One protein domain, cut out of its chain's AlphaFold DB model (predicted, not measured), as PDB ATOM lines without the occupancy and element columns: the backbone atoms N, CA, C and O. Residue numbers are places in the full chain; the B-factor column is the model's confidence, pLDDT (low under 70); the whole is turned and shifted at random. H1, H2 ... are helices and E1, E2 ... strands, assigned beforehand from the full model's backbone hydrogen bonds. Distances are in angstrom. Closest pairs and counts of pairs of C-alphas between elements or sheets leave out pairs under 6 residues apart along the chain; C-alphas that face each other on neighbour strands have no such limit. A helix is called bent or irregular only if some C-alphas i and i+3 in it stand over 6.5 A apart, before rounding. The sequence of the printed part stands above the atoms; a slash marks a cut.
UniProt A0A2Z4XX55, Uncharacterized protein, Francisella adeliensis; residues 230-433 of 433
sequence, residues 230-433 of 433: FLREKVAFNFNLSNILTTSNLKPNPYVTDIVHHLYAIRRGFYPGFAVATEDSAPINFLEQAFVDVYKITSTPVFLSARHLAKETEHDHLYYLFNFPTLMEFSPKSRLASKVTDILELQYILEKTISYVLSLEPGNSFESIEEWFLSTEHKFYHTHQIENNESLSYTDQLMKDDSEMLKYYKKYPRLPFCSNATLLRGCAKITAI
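AT A GLANCE: This is residues 230 to 433 of the 433 residues of an uncharacterized protein of Francisella adeliensis (UniProt A0A2Z4XX55). A twisted sheet of four strands forms the middle of an elongated body, with H2 and H4 packed on one face and the short helix H6 on the other. Beyond H2 and H4, H1 and H5 cross H4 near its last residues; on the far side of the sheet, the strand pair E1 and E2 sits next to E3, and H3 makes the far end. The printed part has 204 residues with seven named helices and six named strands, in the order H1 H2 E1 H3 E2 E3 H4 H5 E4 E5 H6 H7 E6. The sheet runs E3 E6 E4 E5 and is mixed, the pair E1 and E2 is antiparallel, and the class is mixed, helices and strands. The whole is compact, with a radius of gyration of the C-alphas of 18.2 A, and spans 59 by 38 by 29 A.

HOW THE PARTS SIT: Start at the sheet of E3, residues 317 to 321, E6, residues 427 to 432, E4, residues 376 to 382, and E5, residues 392 to 394. It is only just strongly twisted, its C-alphas lying up to 4.2 A off the best plane. E6 is antiparallel to E3, with N 320 and O 428 at 2.8 A, and antiparallel to E4, with N 429 and O 379 at 2.7 A. E4 and E5 are parallel at 57 degrees, with N 393 and O 380 at 2.9 A. Look next at H4, residues 339 to 358, on the sheet at a height of 10.1 A, over E4 and along the strands at 21 degrees on the local plane. H2, residues 254 to 267, is on the same face, over E6 at a height of 10.2 A and only just slantwise, at 30.1 degrees on the local plane. H2 touches H4 with residues 256 to 260 alone, closest at the C-alphas of Val 256 and Leu 346, 6.0 A, at a steep tilt of 65 degrees. H6, residues 395 to 401, is on the opposite face, over E4 at a height of 9.6 A, its local plane fitted to just 6 C-alphas of the sheet. E3, H4, H5, residues 367 to 374, and E4 make a split strand-helix-strand unit, two strands running the same way with E6 between them, and its crossover is right-handed. H4 is the hub, touching H2, H5 and H1, residues 230 to 247. H1 and H4 are about perpendicular at 89 degrees, closest at the C-alphas of Ile 244 and Thr 353, 6.5 A. H5 touches H1 at the C-alphas of Ser 368 and Phe 237, 6.0 A. H7, residues 403 to 411, is not on the sheet; it and H6 touch only at the corner, closest at the C-alphas of Leu 406 and Met 399, 4.8 A. E1, residues 273 to 276, and E2, residues 303 to 307, have N 305 and O 275 at 2.8 A; the closest C-alphas of E1 and E3, Phe 274 and Tyr 319, are 4.8 A apart. H3, residues 284 to 295, touches no helix. Every O i to N i+4 pair is within hydrogen-bond range in H2, H4, H5 and H7, against 12 of 14 in H1, 7 of 8 in H3 and 1 of 3 in H6, where 3 of 4 O i to N i+3 pairs are.

IN THESE COORDINATES: Find C-alpha 230 at (143.822, 152.788, 131.666), where H1 begins and runs 25.0 A. H2 is 20.1 A long and H3 14.8 A. H4, the longest helix, runs 28.6 A from C-alpha 339 at (127.756, 133.779, 119.162). E4, the longest strand, measures 20.0 A, and E6 runs 16.4 A to C-alpha 432 at (135.989, 156.920, 117.686). H6 is neither bent nor irregular, but only just: C-alphas 396 and 399 are 6.4 A apart.

THE WHOLE: The two C-alphas farthest apart, those of Val 294 and Glu 361, are 62.1 A from each other. The printed part has no cut and ends at residue 433, the chain's last. The links E3 to H4 and H7 to E6 are long, and residues 359 to 364 stand free. The mean pLDDT of the printed part is 89.5; residues 333 to 337, 362 to 365 and 387 to 388 are under 70.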
ATOM      1  N   PHE A 230     144.924 153.725 131.835       89.62
ATOM      2  CA  PHE A 230     143.822 152.788 131.666       89.62
ATOM      3  C   PHE A 230     143.617 151.889 132.888       89.62
ATOM      4  O   PHE A 230     142.486 151.691 133.312       89.62
ATOM      5  N   LEU A 231     144.681 151.337 133.481       88.38
ATOM      6  CA  LEU A 231     144.528 150.430 134.624       88.38
ATOM      7  C   LEU A 231     143.991 151.150 135.864       88.38
ATOM      8  O   LEU A 231     143.256 150.543 136.641       88.38
ATOM      9  N   ARG A 232     144.302 152.441 136.025       87.75
ATOM     10  CA  ARG A 232     143.715 153.277 137.083       87.75
ATOM     11  C   ARG A 232     142.239 153.571 136.799       87.75
ATOM     12  O   ARG A 232     141.404 153.398 137.681       87.75
ATOM     13  N   GLU A 233     141.912 153.943 135.564       87.94
ATOM     14  CA  GLU A 233     140.538 154.225 135.117       87.94
ATOM     15  C   GLU A 233     139.633 152.982 135.161       87.94
ATOM     16  O   GLU A 233     138.462 153.070 135.539       87.94
ATOM     17  N   LYS A 234     140.186 151.803 134.846       91.00
ATOM     18  CA  LYS A 234     139.472 150.520 134.826       91.00
ATOM     19  C   LYS A 234     138.821 150.206 136.171       91.00
ATOM     20  O   LYS A 234     137.735 149.640 136.194       91.00
ATOM     21  N   VAL A 235     139.439 150.586 137.291       90.62
ATOM     22  CA  VAL A 235     138.862 150.356 138.627       90.62
ATOM     23  C   VAL A 235     137.520 151.076 138.768       90.62
ATOM     24  O   VAL A 235     136.525 150.452 139.142       90.62
ATOM     25  N   ALA A 236     137.479 152.365 138.418       89.19
ATOM     26  CA  ALA A 236     136.253 153.155 138.454       89.19
ATOM     27  C   ALA A 236     135.228 152.632 137.439       89.19
ATOM     28  O   ALA A 236     134.064 152.446 137.784       89.19
ATOM     29  N   PHE A 237     135.665 152.323 136.214       92.38
ATOM     30  CA  PHE A 237     134.803 151.745 135.183       92.38
ATOM     31  C   PHE A 237     134.112 150.454 135.653       92.38
ATOM     32  O   PHE A 237     132.892 150.342 135.556       92.38
ATOM     33  N   ASN A 238     134.867 149.509 136.219       92.50
ATOM     34  CA  ASN A 238     134.336 148.231 136.694       92.50
ATOM     35  C   ASN A 238     133.296 148.424 137.806       92.50
ATOM     36  O   ASN A 238     132.240 147.789 137.788       92.50
ATOM     37  N   PHE A 239     133.584 149.303 138.770       91.44
ATOM     38  CA  PHE A 239     132.651 149.620 139.850       91.44
ATOM     39  C   PHE A 239     131.356 150.235 139.305       91.44
ATOM     40  O   PHE A 239     130.260 149.770 139.624       91.44
ATOM     41  N   ASN A 240     131.488 151.228 138.425       91.62
ATOM     42  CA  ASN A 240     130.367 151.930 137.811       91.62
ATOM     43  C   ASN A 240     129.497 150.972 136.989       91.62
ATOM     44  O   ASN A 240     128.282 150.930 137.172       91.62
ATOM     45  N   LEU A 241     130.112 150.133 136.150       93.25
ATOM     46  CA  LEU A 241     129.400 149.152 135.337       93.25
ATOM     47  C   LEU A 241     128.653 148.157 136.229       93.25
ATOM     48  O   LEU A 241     127.468 147.911 136.014       93.25
ATOM     49  N   SER A 242     129.303 147.635 137.272       93.25
ATOM     50  CA  SER A 242     128.665 146.727 138.230       93.25
ATOM     51  C   SER A 242     127.458 147.367 138.926       93.25
ATOM     52  O   SER A 242     126.436 146.703 139.121       93.25
ATOM     53  N   ASN A 243     127.548 148.650 139.288       91.44
ATOM     54  CA  ASN A 243     126.446 149.383 139.910       91.44
ATOM     55  C   ASN A 243     125.259 149.547 138.950       91.44
ATOM     56  O   ASN A 243     124.115 149.270 139.319       91.44
ATOM     57  N   ILE A 244     125.529 149.921 137.697       92.19
ATOM     58  CA  ILE A 244     124.504 150.056 136.654       92.19
ATOM     59  C   ILE A 244     123.817 148.715 136.394       92.19
ATOM     60  O   ILE A 244     122.586 148.653 136.371       92.19
ATOM     61  N   LEU A 245     124.592 147.635 136.233       93.44
ATOM     62  CA  LEU A 245     124.057 146.291 136.016       93.44
ATOM     63  C   LEU A 245     123.156 145.863 137.182       93.44
ATOM     64  O   LEU A 245     122.048 145.383 136.956       93.44
ATOM     65  N   THR A 246     123.592 146.097 138.423       93.62
ATOM     66  CA  THR A 246     122.826 145.732 139.625       93.62
ATOM     67  C   THR A 246     121.537 146.543 139.741       93.62
ATOM     68  O   THR A 246     120.464 145.970 139.927       93.62
ATOM     69  N   THR A 247     121.618 147.864 139.574       91.44
ATOM     70  CA  THR A 247     120.463 148.772 139.689       91.44
ATOM     71  C   THR A 247     119.441 148.534 138.580       91.44
ATOM     72  O   THR A 247     118.236 148.589 138.811       91.44
ATOM     73  N   SER A 248     119.915 148.174 137.387       91.50
ATOM     74  CA  SER A 248     119.071 147.813 136.244       91.50
ATOM     75  C   SER A 248     118.582 146.355 136.289       91.50
ATOM     76  O   SER A 248     117.920 145.907 135.353       91.50
ATOM     77  N   ASN A 249     118.914 145.595 137.346       92.88
ATOM     78  CA  ASN A 249     118.625 144.164 137.500       92.88
ATOM     79  C   ASN A 249     119.061 143.317 136.282       92.88
ATOM     80  O   ASN A 249     118.403 142.348 135.892       92.88
ATOM     81  N   LEU A 250     120.184 143.692 135.670       93.06
ATOM     82  CA  LEU A 250     120.813 142.970 134.572       93.06
ATOM     83  C   LEU A 250     121.734 141.891 135.139       93.06
ATOM     84  O   LEU A 250     122.550 142.143 136.023       93.06
ATOM     85  N   LYS A 251     121.619 140.672 134.608       90.88
ATOM     86  CA  LYS A 251     122.435 139.518 135.015       90.88
ATOM     87  C   LYS A 251     123.127 138.924 133.791       90.88
ATOM     88  O   LYS A 251     122.754 137.825 133.374       90.88
ATOM     89  N   PRO A 252     124.055 139.677 133.178       88.62
ATOM     90  CA  PRO A 252     124.673 139.254 131.938       88.62
ATOM     91  C   PRO A 252     125.545 138.017 132.140       88.62
ATOM     92  O   PRO A 252     126.068 137.764 133.231       88.62
ATOM     93  N   ASN A 253     125.731 137.247 131.074       89.19
ATOM     94  CA  ASN A 253     126.743 136.204 131.029       89.19
ATOM     95  C   ASN A 253     128.126 136.820 131.332       89.19
ATOM     96  O   ASN A 253     128.505 137.779 130.656       89.19
ATOM     97  N   PRO A 254     128.911 136.273 132.283       90.50
ATOM     98  CA  PRO A 254     130.246 136.787 132.602       90.50
ATOM     99  C   PRO A 254     131.144 136.976 131.375       90.50
ATOM    100  O   PRO A 254     131.836 137.979 131.267       90.50
ATOM    101  N   TYR A 255     131.055 136.075 130.393       89.31
ATOM    102  CA  TYR A 255     131.794 136.198 129.135       89.31
ATOM    103  C   TYR A 255     131.425 137.461 128.334       89.31
ATOM    104  O   TYR A 255     132.285 138.074 127.709       89.31
ATOM    105  N   VAL A 256     130.153 137.865 128.344       91.38
ATOM    106  CA  VAL A 256     129.699 139.095 127.677       91.38
ATOM    107  C   VAL A 256     130.185 140.324 128.445       91.38
ATOM    108  O   VAL A 256     130.620 141.294 127.829       91.38
ATOM    109  N   THR A 257     130.202 140.264 129.775       92.38
ATOM    110  CA  THR A 257     130.795 141.311 130.617       92.38
ATOM    111  C   THR A 257     132.290 141.497 130.331       92.38
ATOM    112  O   THR A 257     132.742 142.631 130.181       92.38
ATOM    113  N   ASP A 258     133.055 140.416 130.166       92.94
ATOM    114  CA  ASP A 258     134.470 140.490 129.767       92.94
ATOM    115  C   ASP A 258     134.633 141.177 128.398       92.94
ATOM    116  O   ASP A 258     135.567 141.956 128.192       92.94
ATOM    117  N   ILE A 259     133.697 140.950 127.465       93.88
ATOM    118  CA  ILE A 259     133.681 141.645 126.171       93.88
ATOM    119  C   ILE A 259     133.430 143.144 126.359       93.88
ATOM    120  O   ILE A 259     134.144 143.931 125.746       93.88
ATOM    121  N   VAL A 260     132.495 143.561 127.221       94.75
ATOM    122  CA  VAL A 260     132.264 144.989 127.534       94.75
ATOM    123  C   VAL A 260     133.560 145.649 128.020       94.75
ATOM    124  O   VAL A 260     133.966 146.677 127.478       94.75
ATOM    125  N   HIS A 261     134.258 145.027 128.977       94.12
ATOM    126  CA  HIS A 261     135.550 145.526 129.461       94.12
ATOM    127  C   HIS A 261     136.604 145.593 128.351       94.12
ATOM    128  O   HIS A 261     137.400 146.533 128.301       94.12
ATOM    129  N   HIS A 262     136.624 144.610 127.452       94.38
ATOM    130  CA  HIS A 262     137.578 144.575 126.351       94.38
ATOM    131  C   HIS A 262     137.283 145.639 125.285       94.38
ATOM    132  O   HIS A 262     138.217 146.286 124.818       94.38
ATOM    133  N   LEU A 263     136.014 145.890 124.945       94.75
ATOM    134  CA  LEU A 263     135.626 146.982 124.043       94.75
ATOM    135  C   LEU A 263     136.026 148.345 124.619       94.75
ATOM    136  O   LEU A 263     136.606 149.164 123.903       94.75
ATOM    137  N   TYR A 264     135.804 148.559 125.920       93.88
ATOM    138  CA  TYR A 264     136.277 149.755 126.618       93.88
ATOM    139  C   TYR A 264     137.809 149.878 126.557       93.88
ATOM    140  O   TYR A 264     138.342 150.929 126.204       93.88
ATOM    141  N   ALA A 265     138.540 148.788 126.806       93.88
ATOM    142  CA  ALA A 265     140.001 148.772 126.724       93.88
ATOM    143  C   ALA A 265     140.535 149.060 125.312       93.88
ATOM    144  O   ALA A 265     141.539 149.764 125.175       93.88
ATOM    145  N   ILE A 266     139.867 148.553 124.269       94.44
ATOM    146  CA  ILE A 266     140.181 148.883 122.874       94.44
ATOM    147  C   ILE A 266     139.966 150.377 122.638       94.44
ATOM    148  O   ILE A 266     140.855 151.047 122.112       94.44
ATOM    149  N   ARG A 267     138.828 150.925 123.085       92.31
ATOM    150  CA  ARG A 267     138.516 152.351 122.929       92.31
ATOM    151  C   ARG A 267     139.536 153.266 123.601       92.31
ATOM    152  O   ARG A 267     139.881 154.307 123.040       92.31
ATOM    153  N   ARG A 268     140.024 152.897 124.788       90.44
ATOM    154  CA  ARG A 268     141.068 153.648 125.510       90.44
ATOM    155  C   ARG A 268     142.468 153.461 124.909       90.44
ATOM    156  O   ARG A 268     143.420 154.089 125.371       90.44
ATOM    157  N   GLY A 269     142.607 152.628 123.874       91.69
ATOM    158  CA  GLY A 269     143.879 152.331 123.219       91.69
ATOM    159  C   GLY A 269     144.809 151.465 124.066       91.69
ATOM    160  O   GLY A 269     146.010 151.467 123.827       91.69
ATOM    161  N   PHE A 270     144.279 150.742 125.059       92.94
ATOM    162  CA  PHE A 270     145.075 149.854 125.904       92.94
ATOM    163  C   PHE A 270     145.310 148.509 125.216       92.94
ATOM    164  O   PHE A 270     146.455 148.115 124.996       92.94
ATOM    165  N   TYR A 271     144.231 147.837 124.801       94.44
ATOM    166  CA  TYR A 271     144.321 146.626 123.983       94.44
ATOM    167  C   TYR A 271     144.117 146.941 122.499       94.44
ATOM    168  O   TYR A 271     143.363 147.856 122.158       94.44
ATOM    169  N   PRO A 272     144.773 146.200 121.595       96.19
ATOM    170  CA  PRO A 272     144.520 146.332 120.173       96.19
ATOM    171  C   PRO A 272     143.200 145.654 119.784       96.19
ATOM    172  O   PRO A 272     142.806 144.636 120.349       96.19
ATOM    173  N   GLY A 273     142.551 146.202 118.762       96.31
ATOM    174  CA  GLY A 273     141.534 145.513 117.966       96.31
ATOM    175  C   GLY A 273     142.109 145.137 116.600       96.31
ATOM    176  O   GLY A 273     143.323 145.175 116.401       96.31
ATOM    177  N   PHE A 274     141.259 144.803 115.633       96.69
ATOM    178  CA  PHE A 274     141.680 144.462 114.270       96.69
ATOM    179  C   PHE A 274     141.308 145.553 113.272       96.69
ATOM    180  O   PHE A 274     140.219 146.109 113.326       96.69
ATOM    181  N   ALA A 275     142.184 145.826 112.317       95.81
ATOM    182  CA  ALA A 275     141.894 146.675 111.165       95.81
ATOM    183  C   ALA A 275     142.485 146.056 109.907       95.81
ATOM    184  O   ALA A 275     143.257 145.101 109.988       95.81
ATOM    185  N   VAL A 276     142.135 146.614 108.751       95.75
ATOM    186  CA  VAL A 276     142.789 146.267 107.489       95.75
ATOM    187  C   VAL A 276     144.304 146.454 107.632       95.75
ATOM    188  O   VAL A 276     144.771 147.474 108.140       95.75
ATOM    189  N   ALA A 277     145.065 145.432 107.246       96.38
ATOM    190  CA  ALA A 277     146.510 145.407 107.416       96.38
ATOM    191  C   ALA A 277     147.227 146.351 106.438       96.38
ATOM    192  O   ALA A 277     146.734 146.642 105.345       96.38
ATOM    193  N   THR A 278     148.418 146.805 106.834       95.31
ATOM    194  CA  THR A 278     149.264 147.717 106.053       95.31
ATOM    195  C   THR A 278     150.664 147.134 105.872       95.31
ATOM    196  O   THR A 278     151.044 146.166 106.530       95.31
ATOM    197  N   GLU A 279     151.477 147.765 105.023       95.50
ATOM    198  CA  GLU A 279     152.898 147.413 104.862       95.50
ATOM    199  C   GLU A 279     153.734 147.565 106.139       95.50
ATOM    200  O   GLU A 279     154.884 147.119 106.187       95.50
ATOM    201  N   ASP A 280     153.197 148.205 107.175       96.44
ATOM    202  CA  ASP A 280     153.893 148.341 108.451       96.44
ATOM    203  C   ASP A 280     153.692 147.130 109.351       96.44
ATOM    204  O   ASP A 280     154.565 146.834 110.165       96.44
ATOM    205  N   SER A 281     152.589 146.392 109.188       96.81
ATOM    206  CA  SER A 281     152.307 145.191 109.974       96.81
ATOM    207  C   SER A 281     152.870 143.912 109.353       96.81
ATOM    208  O   SER A 281     153.209 142.985 110.088       96.81
ATOM    209  N   ALA A 282     152.979 143.840 108.027       96.50
ATOM    210  CA  ALA A 282     153.455 142.667 107.293       96.50
ATOM    211  C   ALA A 282     153.782 143.025 105.826       96.50
ATOM    212  O   ALA A 282     153.403 144.107 105.379       96.50
ATOM    213  N   PRO A 283     154.423 142.131 105.043       96.12
ATOM    214  CA  PRO A 283     154.620 142.299 103.595       96.12
ATOM    215  C   PRO A 283     153.313 142.107 102.800       96.12
ATOM    216  O   PRO A 283     153.173 141.176 102.003       96.12
ATOM    217  N   ILE A 284     152.315 142.953 103.056       96.00
ATOM    218  CA  ILE A 284     150.924 142.764 102.628       96.00
ATOM    219  C   ILE A 284     150.778 142.705 101.106       96.00
ATOM    220  O   ILE A 284     150.192 141.756 100.595       96.00
ATOM    221  N   ASN A 285     151.373 143.628 100.360       94.69
ATOM    222  CA  ASN A 285     151.325 143.677  98.901       94.69
ATOM    223  C   ASN A 285     151.897 142.404  98.271       94.69
ATOM    224  O   ASN A 285     151.323 141.868  97.324       94.69
ATOM    225  N   PHE A 286     153.009 141.895  98.809       95.25
ATOM    226  CA  PHE A 286     153.584 140.633  98.353       95.25
ATOM    227  C   PHE A 286     152.646 139.458  98.646       95.25
ATOM    228  O   PHE A 286     152.383 138.641  97.759       95.25
ATOM    229  N   LEU A 287     152.122 139.376  99.874       96.19
ATOM    230  CA  LEU A 287     151.219 138.299 100.273       96.19
ATOM    231  C   LEU A 287     149.948 138.311  99.420       96.19
ATOM    232  O   LEU A 287     149.575 137.275  98.872       96.19
ATOM    233  N   GLU A 288     149.316 139.468  99.246       95.81
ATOM    234  CA  GLU A 288     148.155 139.640  98.379       95.81
ATOM    235  C   GLU A 288     148.424 139.135  96.960       95.81
ATOM    236  O   GLU A 288     147.665 138.302  96.456       95.81
ATOM    237  N   GLN A 289     149.523 139.577  96.339       95.50
ATOM    238  CA  GLN A 289     149.871 139.168  94.982       95.50
ATOM    239  C   GLN A 289     150.084 137.654  94.902       95.50
ATOM    240  O   GLN A 289     149.566 136.997  94.001       95.50
ATOM    241  N   ALA A 290     150.771 137.065  95.882       96.38
ATOM    242  CA  ALA A 290     150.967 135.624  95.944       96.38
ATOM    243  C   ALA A 290     149.635 134.858  96.084       96.38
ATOM    244  O   ALA A 290     149.441 133.818  95.444       96.38
ATOM    245  N   PHE A 291     148.684 135.367  96.872       97.31
ATOM    246  CA  PHE A 291     147.369 134.740  97.015       97.31
ATOM    247  C   PHE A 291     146.492 134.890  95.761       97.31
ATOM    248  O   PHE A 291     145.754 133.967  95.397       97.31
ATOM    249  N   VAL A 292     146.596 136.005  95.047       97.31
ATOM    250  CA  VAL A 292     145.862 136.214  93.791       97.31
ATOM    251  C   VAL A 292     146.475 135.398  92.655       97.31
ATOM    252  O   VAL A 292     145.775 134.632  91.989       97.31
ATOM    253  N   ASP A 293     147.789 135.479  92.465       97.25
ATOM    254  CA  ASP A 293     148.458 134.941  91.282       97.25
ATOM    255  C   ASP A 293     148.829 133.473  91.405       97.25
ATOM    256  O   ASP A 293     148.722 132.731  90.427       97.25
ATOM    257  N   VAL A 294     149.245 133.027  92.586       97.56
ATOM    258  CA  VAL A 294     149.752 131.665  92.783       97.56
ATOM    259  C   VAL A 294     148.684 130.810  93.447       97.56
ATOM    260  O   VAL A 294     148.305 129.753  92.928       97.56
ATOM    261  N   TYR A 295     148.127 131.286  94.565       97.56
ATOM    262  CA  TYR A 295     147.058 130.568  95.253       97.56
ATOM    263  C   TYR A 295     145.749 130.579  94.449       97.56
ATOM    264  O   TYR A 295     145.009 129.607  94.531       97.56
ATOM    265  N   LYS A 296     145.492 131.579  93.593       97.31
ATOM    266  CA  LYS A 296     144.232 131.736  92.833       97.31
ATOM    267  C   LYS A 296     143.008 131.800  93.745       97.31
ATOM    268  O   LYS A 296     142.063 131.026  93.606       97.31
ATOM    269  N   ILE A 297     143.070 132.696  94.721       96.19
ATOM    270  CA  ILE A 297     141.967 132.945  95.644       96.19
ATOM    271  C   ILE A 297     140.710 133.418  94.897       96.19
ATOM    272  O   ILE A 297     140.800 134.105  93.881       96.19
ATOM    273  N   THR A 298     139.530 133.032  95.382       95.38
ATOM    274  CA  THR A 298     138.242 133.294  94.709       95.38
ATOM    275  C   THR A 298     137.519 134.535  95.226       95.38
ATOM    276  O   THR A 298     136.412 134.824  94.786       95.38
ATOM    277  N   SER A 299     138.110 135.245  96.185       95.62
ATOM    278  CA  SER A 299     137.535 136.421  96.838       95.62
ATOM    279  C   SER A 299     138.636 137.431  97.144       95.62
ATOM    280  O   SER A 299     139.806 137.054  97.203       95.62
ATOM    281  N   THR A 300     138.274 138.698  97.341       95.31
ATOM    282  CA  THR A 300     139.220 139.787  97.629       95.31
ATOM    283  C   THR A 300     140.135 139.409  98.810       95.31
ATOM    284  O   THR A 300     139.614 139.080  99.882       95.31
ATOM    285  N   PRO A 301     141.475 139.438  98.652       95.50
ATOM    286  CA  PRO A 301     142.436 139.012  99.674       95.50
ATOM    287  C   PRO A 301     142.626 140.090 100.750       95.50
ATOM    288  O   PRO A 301     143.690 140.684 100.876       95.50
ATOM    289  N   VAL A 302     141.579 140.379 101.518       95.62
ATOM    290  CA  VAL A 302     141.663 141.349 102.616       95.62
ATOM    291  C   VAL A 302     142.426 140.730 103.783       95.62
ATOM    292  O   VAL A 302     142.036 139.669 104.280       95.62
ATOM    293  N   PHE A 303     143.478 141.408 104.235       96.25
ATOM    294  CA  PHE A 303     144.210 141.063 105.450       96.25
ATOM    295  C   PHE A 303     143.754 141.938 106.615       96.25
ATOM    296  O   PHE A 303     143.568 143.141 106.453       96.25
ATOM    297  N   LEU A 304     143.599 141.333 107.789       95.88
ATOM    298  CA  LEU A 304     143.356 142.014 109.053       95.88
ATOM    299  C   LEU A 304     144.569 141.862 109.963       95.88
ATOM    300  O   LEU A 304     145.056 140.748 110.145       95.88
ATOM    301  N   SER A 305     145.005 142.957 110.586       96.19
ATOM    302  CA  SER A 305     146.073 142.950 111.585       96.19
ATOM    303  C   SER A 305     145.679 143.667 112.870       96.19
ATOM    304  O   SER A 305     144.878 144.605 112.839       96.19
ATOM    305  N   ALA A 306     146.271 143.247 113.990       96.69
ATOM    306  CA  ALA A 306     146.112 143.937 115.266       96.69
ATOM    307  C   ALA A 306     146.606 145.397 115.183       96.69
ATOM    308  O   ALA A 306     147.672 145.674 114.626       96.69
ATOM    309  N   ARG A 307     145.834 146.336 115.733       96.19
ATOM    310  CA  ARG A 307     146.129 147.776 115.735       96.19
ATOM    311  C   ARG A 307     145.438 148.446 116.925       96.19
ATOM    312  O   ARG A 307     144.343 148.042 117.304       96.19
ATOM    313  N   HIS A 308     146.052 149.480 117.494       95.56
ATOM    314  CA  HIS A 308     145.392 150.382 118.445       95.56
ATOM    315  C   HIS A 308     144.671 151.526 117.729       95.56
ATOM    316  O   HIS A 308     145.147 151.991 116.691       95.56
ATOM    317  N   LEU A 309     143.571 152.009 118.313       92.12
ATOM    318  CA  LEU A 309     142.882 153.206 117.831       92.12
ATOM    319  C   LEU A 309     143.830 154.405 117.898       92.12
ATOM    320  O   LEU A 309     144.509 154.622 118.905       92.12
ATOM    321  N   ALA A 310     143.880 155.179 116.823       85.62
ATOM    322  CA  ALA A 310     144.582 156.446 116.801       85.62
ATOM    323  C   ALA A 310     143.775 157.478 117.598       85.62
ATOM    324  O   ALA A 310     142.663 157.830 117.223       85.62
ATOM    325  N   LYS A 311     144.345 157.979 118.701       73.88
ATOM    326  CA  LYS A 311     143.677 158.960 119.576       73.88
ATOM    327  C   LYS A 311     143.352 160.285 118.872       73.88
ATOM    328  O   LYS A 311     142.441 160.975 119.296       73.88
ATOM    329  N   GLU A 312     144.108 160.626 117.831       75.19
ATOM    330  CA  GLU A 312     144.050 161.919 117.133       75.19
ATOM    331  C   GLU A 312     143.287 161.858 115.803       75.19
ATOM    332  O   GLU A 312     143.204 162.851 115.089       75.19
ATOM    333  N   THR A 313     142.775 160.687 115.417       79.12
ATOM    334  CA  THR A 313     142.102 160.504 114.128       79.12
ATOM    335  C   THR A 313     140.611 160.325 114.359       79.12
ATOM    336  O   THR A 313     140.170 159.262 114.799       79.12
ATOM    337  N   GLU A 314     139.842 161.368 114.042       80.12
ATOM    338  CA  GLU A 314     138.382 161.291 113.995       80.12
ATOM    339  C   GLU A 314     137.953 160.141 113.078       80.12
ATOM    340  O   GLU A 314     138.532 159.919 112.010       80.12
ATOM    341  N   HIS A 315     136.938 159.397 113.514       86.25
ATOM    342  CA  HIS A 315     136.385 158.258 112.787       86.25
ATOM    343  C   HIS A 315     137.362 157.101 112.531       86.25
ATOM    344  O   HIS A 315     137.066 156.233 111.705       86.25
ATOM    345  N   ASP A 316     138.493 157.026 113.246       92.12
ATOM    346  CA  ASP A 316     139.290 155.801 113.254       92.12
ATOM    347  C   ASP A 316     138.481 154.661 113.879       92.12
ATOM    348  O   ASP A 316     137.769 154.837 114.874       92.12
ATOM    349  N   HIS A 317     138.587 153.472 113.289       94.75
ATOM    350  CA  HIS A 317     137.799 152.322 113.712       94.75
ATOM    351  C   HIS A 317     138.603 151.032 113.772       94.75
ATOM    352  O   HIS A 317     139.575 150.816 113.044       94.75
ATOM    353  N   LEU A 318     138.148 150.134 114.639       96.44
ATOM    354  CA  LEU A 318     138.672 148.782 114.789       96.44
ATOM    355  C   LEU A 318     137.533 147.770 114.874       96.44
ATOM    356  O   LEU A 318     136.392 148.107 115.171       96.44
ATOM    357  N   TYR A 319     137.876 146.507 114.669       96.19
ATOM    358  CA  TYR A 319     136.992 145.367 114.810       96.19
ATOM    359  C   TYR A 319     137.407 144.519 116.007       96.19
ATOM    360  O   TYR A 319     138.552 144.077 116.105       96.19
ATOM    361  N   TYR A 320     136.454 144.224 116.882       95.38
ATOM    362  CA  TYR A 320     136.536 143.090 117.789       95.38
ATOM    363  C   TYR A 320     135.907 141.865 117.115       95.38
ATOM    364  O   TYR A 320     134.766 141.920 116.649       95.38
ATOM    365  N   LEU A 321     136.651 140.760 117.030       93.19
ATOM    366  CA  LEU A 321     136.245 139.555 116.303       93.19
ATOM    367  C   LEU A 321     135.813 138.471 117.295       93.19
ATOM    368  O   LEU A 321     136.644 137.887 117.980       93.19
ATOM    369  N   PHE A 322     134.526 138.125 117.346       90.31
ATOM    370  CA  PHE A 322     134.015 137.192 118.362       90.31
ATOM    371  C   PHE A 322     134.548 135.767 118.201       90.31
ATOM    372  O   PHE A 322     134.575 135.006 119.171       90.31
ATOM    373  N   ASN A 323     134.942 135.381 116.987       85.44
ATOM    374  CA  ASN A 323     135.536 134.069 116.715       85.44
ATOM    375  C   ASN A 323     137.043 134.025 116.947       85.44
ATOM    376  O   ASN A 323     137.646 132.977 116.738       85.44
ATOM    377  N   PHE A 324     137.642 135.137 117.369       84.62
ATOM    378  CA  PHE A 324     139.057 135.208 117.670       84.62
ATOM    379  C   PHE A 324     139.238 135.627 119.139       84.62
ATOM    380  O   PHE A 324     139.027 136.791 119.471       84.62
ATOM    381  N   PRO A 325     139.546 134.688 120.053       74.75
ATOM    382  CA  PRO A 325     139.579 134.974 121.482       74.75
ATOM    383  C   PRO A 325     140.801 135.835 121.838       74.75
ATOM    384  O   PRO A 325     141.890 135.315 122.053       74.75
ATOM    385  N   THR A 326     140.613 137.155 121.920       88.94
ATOM    386  CA  THR A 326     141.635 138.116 122.389       88.94
ATOM    387  C   THR A 326     141.384 138.617 123.807       88.94
ATOM    388  O   THR A 326     142.035 139.559 124.260       88.94
ATOM    389  N   LEU A 327     140.426 138.016 124.515       88.50
ATOM    390  CA  LEU A 327     140.155 138.372 125.899       88.50
ATOM    391  C   LEU A 327     141.336 137.967 126.784       88.50
ATOM    392  O   LEU A 327     141.899 136.883 126.649       88.50
ATOM    393  N   MET A 328     141.680 138.861 127.705       82.44
ATOM    394  CA  MET A 328     142.679 138.616 128.750       82.44
ATOM    395  C   MET A 328     142.053 138.005 130.010       82.44
ATOM    396  O   MET A 328     142.761 137.474 130.861       82.44
ATOM    397  N   GLU A 329     140.729 138.099 130.124       81.50
ATOM    398  CA  GLU A 329     139.915 137.509 131.180       81.50
ATOM    399  C   GLU A 329     139.214 136.273 130.596       81.50
ATOM    400  O   GLU A 329     138.655 136.318 129.499       81.50
ATOM    401  N   PHE A 330     139.317 135.141 131.297       72.94
ATOM    402  CA  PHE A 330     138.788 133.848 130.857       72.94
ATOM    403  C   PHE A 330     137.589 133.448 131.717       72.94
ATOM    404  O   PHE A 330     137.593 132.376 132.331       72.94
ATOM    405  N   SER A 331     136.571 134.310 131.814       80.69
ATOM    406  CA  SER A 331     135.384 133.944 132.579       80.69
ATOM    407  C   SER A 331     134.717 132.706 131.967       80.69
ATOM    408  O   SER A 331     134.556 132.618 130.741       80.69
ATOM    409  N   PRO A 332     134.311 131.725 132.793       70.38
ATOM    410  CA  PRO A 332     133.658 130.529 132.294       70.38
ATOM    411  C   PRO A 332     132.347 130.917 131.612       70.38
ATOM    412  O   PRO A 332     131.544 131.684 132.151       70.38
ATOM    413  N   LYS A 333     132.097 130.350 130.429       65.19
ATOM    414  CA  LYS A 333     130.791 130.492 129.790       65.19
ATOM    415  C   LYS A 333     129.751 129.803 130.660       65.19
ATOM    416  O   LYS A 333     129.783 128.587 130.825       65.19
ATOM    417  N   SER A 334     128.803 130.575 131.182       57.97
ATOM    418  CA  SER A 334     127.730 130.045 132.027       57.97
ATOM    419  C   SER A 334     126.760 129.140 131.251       57.97
ATOM    420  O   SER A 334     126.050 128.341 131.860       57.97
ATOM    421  N   ARG A 335     126.723 129.251 129.909       63.78
ATOM    422  CA  ARG A 335     125.869 128.473 128.994       63.78
ATOM    423  C   ARG A 335     126.557 128.231 127.644       63.78
ATOM    424  O   ARG A 335     127.346 129.056 127.186       63.78
ATOM    425  N   LEU A 336     126.185 127.141 126.963       63.25
ATOM    426  CA  LEU A 336     126.487 126.904 125.542       63.25
ATOM    427  C   LEU A 336     125.607 127.816 124.665       63.25
ATOM    428  O   LEU A 336     124.693 127.356 123.986       63.25
ATOM    429  N   ALA A 337     125.826 129.128 124.745       66.44
ATOM    430  CA  ALA A 337     125.124 130.113 123.931       66.44
ATOM    431  C   ALA A 337     125.766 130.241 122.540       66.44
ATOM    432  O   ALA A 337     126.977 130.055 122.368       66.44
ATOM    433  N   SER A 338     124.945 130.550 121.533       81.62
ATOM    434  CA  SER A 338     125.444 130.871 120.196       81.62
ATOM    435  C   SER A 338     126.138 132.238 120.203       81.62
ATOM    436  O   SER A 338     125.780 133.112 120.989       81.62
ATOM    437  N   LYS A 339     127.089 132.469 119.290       83.69
ATOM    438  CA  LYS A 339     127.756 133.779 119.162       83.69
ATOM    439  C   LYS A 339     126.785 134.916 118.849       83.69
ATOM    440  O   LYS A 339     126.987 136.026 119.313       83.69
ATOM    441  N   VAL A 340     125.722 134.621 118.106       87.94
ATOM    442  CA  VAL A 340     124.622 135.562 117.882       87.94
ATOM    443  C   VAL A 340     124.000 135.976 119.211       87.94
ATOM    444  O   VAL A 340     123.840 137.160 119.458       87.94
ATOM    445  N   THR A 341     123.686 135.013 120.078       88.62
ATOM    446  CA  THR A 341     123.118 135.289 121.403       88.62
ATOM    447  C   THR A 341     124.048 136.175 122.229       88.62
ATOM    448  O   THR A 341     123.577 137.155 122.790       88.62
ATOM    449  N   ASP A 342     125.355 135.881 122.230       89.00
ATOM    450  CA  ASP A 342     126.363 136.700 122.920       89.00
ATOM    451  C   ASP A 342     126.379 138.153 122.378       89.00
ATOM    452  O   ASP A 342     126.496 139.100 123.150       89.00
ATOM    453  N   ILE A 343     126.235 138.347 121.056       91.12
ATOM    454  CA  ILE A 343     126.195 139.679 120.419       91.12
ATOM    455  C   ILE A 343     124.917 140.439 120.787       91.12
ATOM    456  O   ILE A 343     124.989 141.611 121.145       91.12
ATOM    457  N   LEU A 344     123.757 139.784 120.716       91.06
ATOM    458  CA  LEU A 344     122.475 140.408 121.049       91.06
ATOM    459  C   LEU A 344     122.410 140.797 122.530       91.06
ATOM    460  O   LEU A 344     121.911 141.865 122.876       91.06
ATOM    461  N   GLU A 345     122.940 139.945 123.408       91.88
ATOM    462  CA  GLU A 345     123.064 140.242 124.833       91.88
ATOM    463  C   GLU A 345     123.999 141.435 125.070       91.88
ATOM    464  O   GLU A 345     123.659 142.333 125.838       91.88
ATOM    465  N   LEU A 346     125.137 141.494 124.371       93.31
ATOM    466  CA  LEU A 346     126.053 142.631 124.439       93.31
ATOM    467  C   LEU A 346     125.386 143.940 124.003       93.31
ATOM    468  O   LEU A 346     125.506 144.936 124.708       93.31
ATOM    469  N   GLN A 347     124.676 143.939 122.872       92.81
ATOM    470  CA  GLN A 347     123.933 145.109 122.394       92.81
ATOM    471  C   GLN A 347     122.942 145.594 123.447       92.81
ATOM    472  O   GLN A 347     122.962 146.763 123.821       92.81
ATOM    473  N   TYR A 348     122.149 144.670 123.990       92.94
ATOM    474  CA  TYR A 348     121.178 144.980 125.029       92.94
ATOM    475  C   TYR A 348     121.831 145.589 126.278       92.94
ATOM    476  O   TYR A 348     121.316 146.563 126.827       92.94
ATOM    477  N   ILE A 349     122.979 145.060 126.721       93.94
ATOM    478  CA  ILE A 349     123.722 145.624 127.857       93.94
ATOM    479  C   ILE A 349     124.193 147.038 127.536       93.94
ATOM    480  O   ILE A 349     123.932 147.939 128.325       93.94
ATOM    481  N   LEU A 350     124.842 147.248 126.387       93.19
ATOM    482  CA  LEU A 350     125.357 148.560 125.997       93.19
ATOM    483  C   LEU A 350     124.232 149.602 125.921       93.19
ATOM    484  O   LEU A 350     124.362 150.676 126.503       93.19
ATOM    485  N   GLU A 351     123.105 149.259 125.292       92.00
ATOM    486  CA  GLU A 351     121.915 150.114 125.185       92.00
ATOM    487  C   GLU A 351     121.315 150.456 126.555       92.00
ATOM    488  O   GLU A 351     120.951 151.606 126.818       92.00
ATOM    489  N   LYS A 352     121.216 149.474 127.459       92.38
ATOM    490  CA  LYS A 352     120.696 149.704 128.812       92.38
ATOM    491  C   LYS A 352     121.649 150.528 129.658       92.38
ATOM    492  O   LYS A 352     121.186 151.402 130.388       92.38
ATOM    493  N   THR A 353     122.953 150.292 129.537       91.75
ATOM    494  CA  THR A 353     123.968 151.069 130.243       91.75
ATOM    495  C   THR A 353     123.918 152.531 129.821       91.75
ATOM    496  O   THR A 353     123.823 153.389 130.697       91.75
ATOM    497  N   ILE A 354     123.893 152.834 128.518       89.31
ATOM    498  CA  ILE A 354     123.819 154.232 128.069       89.31
ATOM    499  C   ILE A 354     122.482 154.882 128.432       89.31
ATOM    500  O   ILE A 354     122.466 156.005 128.923       89.31
ATOM    501  N   SER A 355     121.365 154.159 128.295       90.25
ATOM    502  CA  SER A 355     120.045 154.672 128.690       90.25
ATOM    503  C   SER A 355     119.995 155.036 130.175       90.25
ATOM    504  O   SER A 355     119.421 156.057 130.541       90.25
ATOM    505  N   TYR A 356     120.606 154.211 131.029       90.38
ATOM    506  CA  TYR A 356     120.690 154.480 132.459       90.38
ATOM    507  C   TYR A 356     121.544 155.718 132.739       90.38
ATOM    508  O   TYR A 356     121.086 156.607 133.447       90.38
ATOM    509  N   VAL A 357     122.734 155.823 132.138       88.06
ATOM    510  CA  VAL A 357     123.617 156.993 132.305       88.06
ATOM    511  C   VAL A 357     122.922 158.286 131.878       88.06
ATOM    512  O   VAL A 357     122.924 159.248 132.638       88.06
ATOM    513  N   LEU A 358     122.252 158.290 130.722       86.31
ATOM    514  CA  LEU A 358     121.521 159.459 130.214       86.31
ATOM    515  C   LEU A 358     120.283 159.828 131.049       86.31
ATOM    516  O   LEU A 358     119.747 160.921 130.889       86.31
ATOM    517  N   SER A 359     119.808 158.929 131.916       87.94
ATOM    518  CA  SER A 359     118.678 159.192 132.817       87.94
ATOM    519  C   SER A 359     119.080 159.842 134.146       87.94
ATOM    520  O   SER A 359     118.204 160.252 134.906       87.94
ATOM    521  N   LEU A 360     120.381 159.916 134.448       85.81
ATOM    522  CA  LEU A 360     120.882 160.475 135.702       85.81
ATOM    523  C   LEU A 360     120.818 162.004 135.690       85.81
ATOM    524  O   LEU A 360     121.006 162.650 134.661       85.81
ATOM    525  N   GLU A 361     120.584 162.590 136.864       78.75
ATOM    526  CA  GLU A 361     120.670 164.040 137.029       78.75
ATOM    527  C   GLU A 361     122.117 164.541 136.844       78.75
ATOM    528  O   GLU A 361     123.066 163.837 137.221       78.75
ATOM    529  N   PRO A 362     122.310 165.771 136.324       68.88
ATOM    530  CA  PRO A 362     123.631 166.386 136.205       68.88
ATOM    531  C   PRO A 362     124.391 166.365 137.543       68.88
ATOM    532  O   PRO A 362     123.897 166.873 138.547       68.88
ATOM    533  N   GLY A 363     125.595 165.784 137.558       66.31
ATOM    534  CA  GLY A 363     126.442 165.659 138.756       66.31
ATOM    535  C   GLY A 363     126.416 164.289 139.450       66.31
ATOM    536  O   GLY A 363     127.253 164.048 140.314       66.31
ATOM    537  N   ASN A 364     125.530 163.371 139.044       68.25
ATOM    538  CA  ASN A 364     125.553 161.954 139.450       68.25
ATOM    539  C   ASN A 364     126.184 161.049 138.371       68.25
ATOM    540  O   ASN A 364     125.839 159.871 138.262       68.25
ATOM    541  N   SER A 365     127.066 161.598 137.531       66.62
ATOM    542  CA  SER A 365     127.541 160.920 136.329       66.62
ATOM    543  C   SER A 365     128.573 159.835 136.620       66.62
ATOM    544  O   SER A 365     129.505 159.976 137.413       66.62
ATOM    545  N   PHE A 366     128.440 158.730 135.893       82.00
ATOM    546  CA  PHE A 366     129.504 157.748 135.747       82.00
ATOM    547  C   PHE A 366     130.463 158.233 134.657       82.00
ATOM    548  O   PHE A 366     130.444 157.684 133.559       82.00
ATOM    549  N   GLU A 367     131.272 159.260 134.949       81.00
ATOM    550  CA  GLU A 367     132.079 159.996 133.953       81.00
ATOM    551  C   GLU A 367     132.831 159.080 132.974       81.00
ATOM    552  O   GLU A 367     132.759 159.282 131.769       81.00
ATOM    553  N   SER A 368     133.483 158.016 133.458       82.81
ATOM    554  CA  SER A 368     134.233 157.085 132.598       82.81
ATOM    555  C   SER A 368     133.362 156.278 131.628       82.81
ATOM    556  O   SER A 368     133.818 155.908 130.546       82.81
ATOM    557  N   ILE A 369     132.118 155.979 132.011       87.12
ATOM    558  CA  ILE A 369     131.141 155.279 131.169       87.12
ATOM    559  C   ILE A 369     130.482 156.273 130.214       87.12
ATOM    560  O   ILE A 369     130.337 155.977 129.032       87.12
ATOM    561  N   GLU A 370     130.118 157.452 130.710       86.69
ATOM    562  CA  GLU A 370     129.556 158.530 129.901       86.69
ATOM    563  C   GLU A 370     130.527 158.951 128.790       86.69
ATOM    564  O   GLU A 370     130.168 158.896 127.616       86.69
ATOM    565  N   GLU A 371     131.784 159.254 129.133       86.94
ATOM    566  CA  GLU A 371     132.848 159.579 128.177       86.94
ATOM    567  C   GLU A 371     133.007 158.469 127.135       86.94
ATOM    568  O   GLU A 371     133.125 158.748 125.940       86.94
ATOM    569  N   TRP A 372     132.980 157.199 127.558       90.19
ATOM    570  CA  TRP A 372     133.081 156.074 126.634       90.19
ATOM    571  C   TRP A 372     131.964 156.099 125.591       90.19
ATOM    572  O   TRP A 372     132.255 156.080 124.395       90.19
ATOM    573  N   PHE A 373     130.704 156.158 126.019       87.75
ATOM    574  CA  PHE A 373     129.572 156.105 125.098       87.75
ATOM    575  C   PHE A 373     129.428 157.365 124.245       87.75
ATOM    576  O   PHE A 373     129.081 157.252 123.073       87.75
ATOM    577  N   LEU A 374     129.725 158.549 124.786       87.31
ATOM    578  CA  LEU A 374     129.662 159.799 124.025       87.31
ATOM    579  C   LEU A 374     130.748 159.892 122.949       87.31
ATOM    580  O   LEU A 374     130.567 160.588 121.955       87.31
ATOM    581  N   SER A 375     131.861 159.180 123.127       88.88
ATOM    582  CA  SER A 375     133.013 159.231 122.222       88.88
ATOM    583  C   SER A 375     133.195 157.962 121.381       88.88
ATOM    584  O   SER A 375     134.267 157.764 120.792       88.88
ATOM    585  N   THR A 376     132.199 157.063 121.360       91.94
ATOM    586  CA  THR A 376     132.307 155.763 120.679       91.94
ATOM    587  C   THR A 376     131.007 155.314 120.032       91.94
ATOM    588  O   THR A 376     129.999 155.108 120.704       91.94
ATOM    589  N   GLU A 377     131.068 155.012 118.738       93.06
ATOM    590  CA  GLU A 377     129.999 154.314 118.026       93.06
ATOM    591  C   GLU A 377     130.305 152.812 117.955       93.06
ATOM    592  O   GLU A 377     131.413 152.402 117.590       93.06
ATOM    593  N   HIS A 378     129.301 151.984 118.251       93.50
ATOM    594  CA  HIS A 378     129.382 150.532 118.114       93.50
ATOM    595  C   HIS A 378     128.422 150.052 117.021       93.50
ATOM    596  O   HIS A 378     127.220 150.297 117.099       93.50
ATOM    597  N   LYS A 379     128.938 149.315 116.032       94.44
ATOM    598  CA  LYS A 379     128.123 148.603 115.032       94.44
ATOM    599  C   LYS A 379     128.441 147.121 115.057       94.44
ATOM    600  O   LYS A 379     129.605 146.738 115.130       94.44
ATOM    601  N   PHE A 380     127.424 146.278 114.960       94.38
ATOM    602  CA  PHE A 380     127.587 144.832 115.048       94.38
ATOM    603  C   PHE A 380     127.266 144.180 113.713       94.38
ATOM    604  O   PHE A 380     126.297 144.553 113.055       94.38
ATOM    605  N   TYR A 381     128.066 143.181 113.338       93.56
ATOM    606  CA  TYR A 381     127.900 142.449 112.090       93.56
ATOM    607  C   TYR A 381     127.916 140.940 112.303       93.56
ATOM    608  O   TYR A 381     128.601 140.409 113.184       93.56
ATOM    609  N   HIS A 382     127.196 140.234 111.436       92.81
ATOM    610  CA  HIS A 382     127.197 138.780 111.385       92.81
ATOM    611  C   HIS A 382     127.060 138.262 109.946       92.81
ATOM    612  O   HIS A 382     126.507 138.935 109.081       92.81
ATOM    613  N   THR A 383     127.544 137.042 109.677       90.50
ATOM    614  CA  THR A 383     127.526 136.417 108.333       90.50
ATOM    615  C   THR A 383     126.162 135.871 107.923       90.50
ATOM    616  O   THR A 383     126.026 135.250 106.873       90.50
ATOM    617  N   HIS A 384     125.155 136.023 108.766       85.69
ATOM    618  CA  HIS A 384     123.789 135.631 108.465       85.69
ATOM    619  C   HIS A 384     122.901 136.800 108.839       85.69
ATOM    620  O   HIS A 384     123.039 137.325 109.946       85.69
ATOM    621  N   GLN A 385     122.017 137.182 107.923       79.69
ATOM    622  CA  GLN A 385     120.945 138.108 108.236       79.69
ATOM    623  C   GLN A 385     120.033 137.447 109.269       79.69
ATOM    624  O   GLN A 385     119.634 136.293 109.100       79.69
ATOM    625  N   ILE A 386     119.753 138.161 110.351       78.69
ATOM    626  CA  ILE A 386     118.851 137.688 111.394       78.69
ATOM    627  C   ILE A 386     117.528 138.400 111.194       78.69
ATOM    628  O   ILE A 386     117.445 139.621 111.305       78.69
ATOM    629  N   GLU A 387     116.504 137.628 110.843       69.88
ATOM    630  CA  GLU A 387     115.150 138.147 110.683       69.88
ATOM    631  C   GLU A 387     114.701 138.821 111.991       69.88
ATOM    632  O   GLU A 387     114.879 138.269 113.078       69.88
ATOM    633  N   ASN A 388     114.122 140.020 111.877       69.06
ATOM    634  CA  ASN A 388     113.607 140.834 112.988       69.06
ATOM    635  C   ASN A 388     114.653 141.453 113.934       69.06
ATOM    636  O   ASN A 388     114.304 141.840 115.049       69.06
ATOM    637  N   ASN A 389     115.914 141.589 113.514       74.38
ATOM    638  CA  ASN A 389     116.900 142.369 114.259       74.38
ATOM    639  C   ASN A 389     117.593 143.400 113.354       74.38
ATOM    640  O   ASN A 389     118.478 143.060 112.575       74.38
ATOM    641  N   GLU A 390     117.174 144.663 113.460       75.25
ATOM    642  CA  GLU A 390     117.743 145.766 112.673       75.25
ATOM    643  C   GLU A 390     119.113 146.228 113.192       75.25
ATOM    644  O   GLU A 390     119.886 146.818 112.438       75.25
ATOM    645  N   SER A 391     119.443 145.950 114.458       79.81
ATOM    646  CA  SER A 391     120.699 146.395 115.069       79.81
ATOM    647  C   SER A 391     121.899 145.521 114.688       79.81
ATOM    648  O   SER A 391     123.043 145.962 114.817       79.81
ATOM    649  N   LEU A 392     121.675 144.299 114.192       89.00
ATOM    650  CA  LEU A 392     122.718 143.396 113.707       89.00
ATOM    651  C   LEU A 392     122.797 143.403 112.175       89.00
ATOM    652  O   LEU A 392     121.986 142.803 111.472       89.00
ATOM    653  N   SER A 393     123.838 144.046 111.656       91.81
ATOM    654  CA  SER A 393     124.049 144.231 110.222       91.81
ATOM    655  C   SER A 393     124.629 142.988 109.537       91.81
ATOM    656  O   SER A 393     125.360 142.189 110.131       91.81
ATOM    657  N   TYR A 394     124.346 142.822 108.243       91.50
ATOM    658  CA  TYR A 394     124.978 141.768 107.448       91.50
ATOM    659  C   TYR A 394     126.402 142.178 107.051       91.50
ATOM    660  O   TYR A 394     126.641 143.323 106.675       91.50
ATOM    661  N   THR A 395     127.354 141.244 107.074       92.75
ATOM    662  CA  THR A 395     128.771 141.492 106.740       92.75
ATOM    663  C   THR A 395     129.011 142.079 105.346       92.75
ATOM    664  O   THR A 395     130.028 142.734 105.144       92.75
ATOM    665  N   ASP A 396     128.090 141.916 104.389       89.69
ATOM    666  CA  ASP A 396     128.162 142.593 103.078       89.69
ATOM    667  C   ASP A 396     128.166 144.127 103.196       89.69
ATOM    668  O   ASP A 396     128.681 144.827 102.321       89.69
ATOM    669  N   GLN A 397     127.593 144.663 104.275       90.62
ATOM    670  CA  GLN A 397     127.494 146.102 104.512       90.62
ATOM    671  C   GLN A 397     128.835 146.714 104.932       90.62
ATOM    672  O   GLN A 397     129.019 147.917 104.766       90.62
ATOM    673  N   LEU A 398     129.820 145.904 105.345       91.62
ATOM    674  CA  LEU A 398     131.157 146.388 105.704       91.62
ATOM    675  C   LEU A 398     131.819 147.185 104.573       91.62
ATOM    676  O   LEU A 398     132.477 148.180 104.836       91.62
ATOM    677  N   MET A 399     131.599 146.819 103.306       89.25
ATOM    678  CA  MET A 399     132.133 147.589 102.169       89.25
ATOM    679  C   MET A 399     131.503 148.979 102.011       89.25
ATOM    680  O   MET A 399     132.063 149.826 101.320       89.25
ATOM    681  N   LYS A 400     130.312 149.200 102.574       88.06
ATOM    682  CA  LYS A 400     129.646 150.507 102.578       88.06
ATOM    683  C   LYS A 400     130.083 151.330 103.786       88.06
ATOM    684  O   LYS A 400     130.282 152.531 103.655       88.06
ATOM    685  N   ASP A 401     130.267 150.661 104.920       89.50
ATOM    686  CA  ASP A 401     130.548 151.295 106.207       89.50
ATOM    687  C   ASP A 401     132.044 151.528 106.468       89.50
ATOM    688  O   ASP A 401     132.396 152.265 107.387       89.50
ATOM    689  N   ASP A 402     132.937 150.880 105.718       92.00
ATOM    690  CA  ASP A 402     134.389 150.959 105.890       92.00
ATOM    691  C   ASP A 402     135.081 151.292 104.560       92.00
ATOM    692  O   ASP A 402     135.122 150.499 103.612       92.00
ATOM    693  N   SER A 403     135.653 152.496 104.504       91.38
ATOM    694  CA  SER A 403     136.335 153.011 103.320       91.38
ATOM    695  C   SER A 403     137.611 152.229 102.980       91.38
ATOM    696  O   SER A 403     137.929 152.099 101.797       91.38
ATOM    697  N   GLU A 404     138.304 151.646 103.963       91.12
ATOM    698  CA  GLU A 404     139.488 150.808 103.741       91.12
ATOM    699  C   GLU A 404     139.095 149.461 103.126       91.12
ATOM    700  O   GLU A 404     139.695 149.020 102.142       91.12
ATOM    701  N   MET A 405     138.011 148.853 103.615       91.81
ATOM    702  CA  MET A 405     137.436 147.650 102.998       91.81
ATOM    703  C   MET A 405     137.011 147.916 101.549       91.81
ATOM    704  O   MET A 405     137.303 147.119 100.649       91.81
ATOM    705  N   LEU A 406     136.374 149.063 101.292       91.94
ATOM    706  CA  LEU A 406     135.972 149.468  99.946       91.94
ATOM    707  C   LEU A 406     137.174 149.673  99.014       91.94
ATOM    708  O   LEU A 406     137.117 149.272  97.849       91.94
ATOM    709  N   LYS A 407     138.259 150.288  99.503       91.06
ATOM    710  CA  LYS A 407     139.509 150.453  98.740       91.06
ATOM    711  C   LYS A 407     140.073 149.097  98.316       91.06
ATOM    712  O   LYS A 407     140.397 148.922  97.141       91.06
ATOM    713  N   TYR A 408     140.113 148.121  99.224       86.88
ATOM    714  CA  TYR A 408     140.566 146.760  98.917       86.88
ATOM    715  C   TYR A 408     139.685 146.060  97.883       86.88
ATOM    716  O   TYR A 408     140.193 145.450  96.942       86.88
ATOM    717  N   TYR A 409     138.364 146.173  98.018       88.38
ATOM    718  CA  TYR A 409     137.436 145.624  97.032       88.38
ATOM    719  C   TYR A 409     137.665 146.235  95.639       88.38
ATOM    720  O   TYR A 409     137.783 145.514  94.648       88.38
ATOM    721  N   LYS A 410     137.837 147.562  95.563       93.50
ATOM    722  CA  LYS A 410     138.131 148.277  94.309       93.50
ATOM    723  C   LYS A 410     139.486 147.902  93.698       93.50
ATOM    724  O   LYS A 410     139.599 147.912  92.475       93.50
ATOM    725  N   LYS A 411     140.490 147.545  94.512       94.50
ATOM    726  CA  LYS A 411     141.803 147.050  94.045       94.50
ATOM    727  C   LYS A 411     141.674 145.745  93.246       94.50
ATOM    728  O   LYS A 411     142.448 145.520  92.319       94.50
ATOM    729  N   TYR A 412     140.669 144.916  93.548       94.75
ATOM    730  CA  TYR A 412     140.451 143.608  92.921       94.75
ATOM    731  C   TYR A 412     139.040 143.471  92.321       94.75
ATOM    732  O   TYR A 412     138.261 142.631  92.768       94.75
ATOM    733  N   PRO A 413     138.703 144.212  91.247       92.25
ATOM    734  CA  PRO A 413     137.326 144.334  90.746       92.25
ATOM    735  C   PRO A 413     136.721 143.030  90.198       92.25
ATOM    736  O   PRO A 413     135.521 142.955  89.958       92.25
ATOM    737  N   ARG A 414     137.545 142.001  89.961       94.75
ATOM    738  CA  ARG A 414     137.109 140.676  89.485       94.75
ATOM    739  C   ARG A 414     136.853 139.678  90.613       94.75
ATOM    740  O   ARG A 414     136.409 138.568  90.333       94.75
ATOM    741  N   LEU A 415     137.185 140.031  91.853       95.31
ATOM    742  CA  LEU A 415     137.037 139.158  93.007       95.31
ATOM    743  C   LEU A 415     135.923 139.698  93.912       95.31
ATOM    744  O   LEU A 415     135.984 140.862  94.304       95.31
ATOM    745  N   PRO A 416     134.917 138.883  94.268       95.12
ATOM    746  CA  PRO A 416     133.888 139.294  95.211       95.12
ATOM    747  C   PRO A 416     134.471 139.456  96.618       95.12
ATOM    748  O   PRO A 416     135.427 138.772  96.997       95.12
ATOM    749  N   PHE A 417     133.844 140.309  97.425       94.19
ATOM    750  CA  PHE A 417     134.163 140.417  98.844       94.19
ATOM    751  C   PHE A 417     133.815 139.126  99.598       94.19
ATOM    752  O   PHE A 417     132.813 138.467  99.315       94.19
ATOM    753  N   CYS A 418     134.654 138.745 100.565       93.62
ATOM    754  CA  CYS A 418     134.477 137.521 101.344       93.62
ATOM    755  C   CYS A 418     133.611 137.774 102.584       93.62
ATOM    756  O   CYS A 418     134.098 137.744 103.714       93.62
ATOM    757  N   SER A 419     132.321 138.024 102.385       91.44
ATOM    758  CA  SER A 419     131.427 138.342 103.500       91.44
ATOM    759  C   SER A 419     131.204 137.180 104.456       91.44
ATOM    760  O   SER A 419     131.146 137.390 105.658       91.44
ATOM    761  N   ASN A 420     131.199 135.943 103.962       91.75
ATOM    762  CA  ASN A 420     131.031 134.740 104.785       91.75
ATOM    763  C   ASN A 420     132.338 134.254 105.453       91.75
ATOM    764  O   ASN A 420     132.448 133.079 105.818       91.75
ATOM    765  N   ALA A 421     133.348 135.122 105.588       91.62
ATOM    766  CA  ALA A 421     134.611 134.788 106.240       91.62
ATOM    767  C   ALA A 421     134.393 134.361 107.702       91.62
ATOM    768  O   ALA A 421     133.668 135.006 108.457       91.62
ATOM    769  N   THR A 422     135.072 133.295 108.142       89.31
ATOM    770  CA  THR A 422     134.947 132.773 109.518       89.31
ATOM    771  C   THR A 422     135.303 133.822 110.574       89.31
ATOM    772  O   THR A 422     134.655 133.883 111.618       89.31
ATOM    773  N   LEU A 423     136.281 134.684 110.284       89.25
ATOM    774  CA  LEU A 423     136.688 135.787 111.160       89.25
ATOM    775  C   LEU A 423     135.581 136.833 111.359       89.25
ATOM    776  O   LEU A 423     135.534 137.459 112.410       89.25
ATOM    777  N   LEU A 424     134.672 136.980 110.389       91.62
ATOM    778  CA  LEU A 424     133.570 137.947 110.413       91.62
ATOM    779  C   LEU A 424     132.237 137.348 110.888       91.62
ATOM    780  O   LEU A 424     131.227 138.050 110.924       91.62
ATOM    781  N   ARG A 425     132.193 136.063 111.269       89.69
ATOM    782  CA  ARG A 425     130.992 135.423 111.839       89.69
ATOM    783  C   ARG A 425     130.774 135.894 113.282       89.69
ATOM    784  O   ARG A 425     130.973 135.150 114.238       89.69
ATOM    785  N   GLY A 426     130.380 137.158 113.401       90.31
ATOM    786  CA  GLY A 426     130.277 137.913 114.639       90.31
ATOM    787  C   GLY A 426     131.460 138.862 114.803       90.31
ATOM    788  O   GLY A 426     132.553 138.435 115.181       90.31
ATOM    789  N   CYS A 427     131.244 140.148 114.548       93.31
ATOM    790  CA  CYS A 427     132.206 141.193 114.880       93.31
ATOM    791  C   CYS A 427     131.513 142.476 115.345       93.31
ATOM    792  O   CYS A 427     130.372 142.752 114.979       93.31
ATOM    793  N   ALA A 428     132.219 143.248 116.167       94.75
ATOM    794  CA  ALA A 428     131.825 144.591 116.570       94.75
ATOM    795  C   ALA A 428     132.822 145.590 115.983       94.75
ATOM    796  O   ALA A 428     134.019 145.483 116.246       94.75
ATOM    797  N   LYS A 429     132.339 146.542 115.189       95.25
ATOM    798  CA  LYS A 429     133.087 147.724 114.771       95.25
ATOM    799  C   LYS A 429     132.968 148.779 115.866       95.25
ATOM    800  O   LYS A 429     131.860 149.098 116.291       95.25
ATOM    801  N   ILE A 430     134.106 149.295 116.299       95.00
ATOM    802  CA  ILE A 430     134.262 150.312 117.336       95.00
ATOM    803  C   ILE A 430     134.856 151.529 116.637       95.00
ATOM    804  O   ILE A 430     135.969 151.428 116.119       95.00
ATOM    805  N   THR A 431     134.128 152.640 116.593       94.00
ATOM    806  CA  THR A 431     134.551 153.870 115.905       94.00
ATOM    807  C   THR A 431     134.700 154.989 116.924       94.00
ATOM    808  O   THR A 431     133.787 155.203 117.722       94.00
ATOM    809  N   ALA A 432     135.833 155.692 116.914       91.62
ATOM    810  CA  ALA A 432     135.989 156.920 117.686       91.62
ATOM    811  C   ALA A 432     135.164 158.042 117.030       91.62
ATOM    812  O   ALA A 432     135.282 158.259 115.820       91.62
ATOM    813  N   ILE A 433     134.303 158.695 117.814       87.75
ATOM    814  CA  ILE A 433     133.496 159.845 117.375       87.75
ATOM    815  C   ILE A 433     134.274 161.127 117.620       87.75
ATOM    816  O   ILE A 433     134.871 161.230 118.719       87.75
TER     817      ILE A 433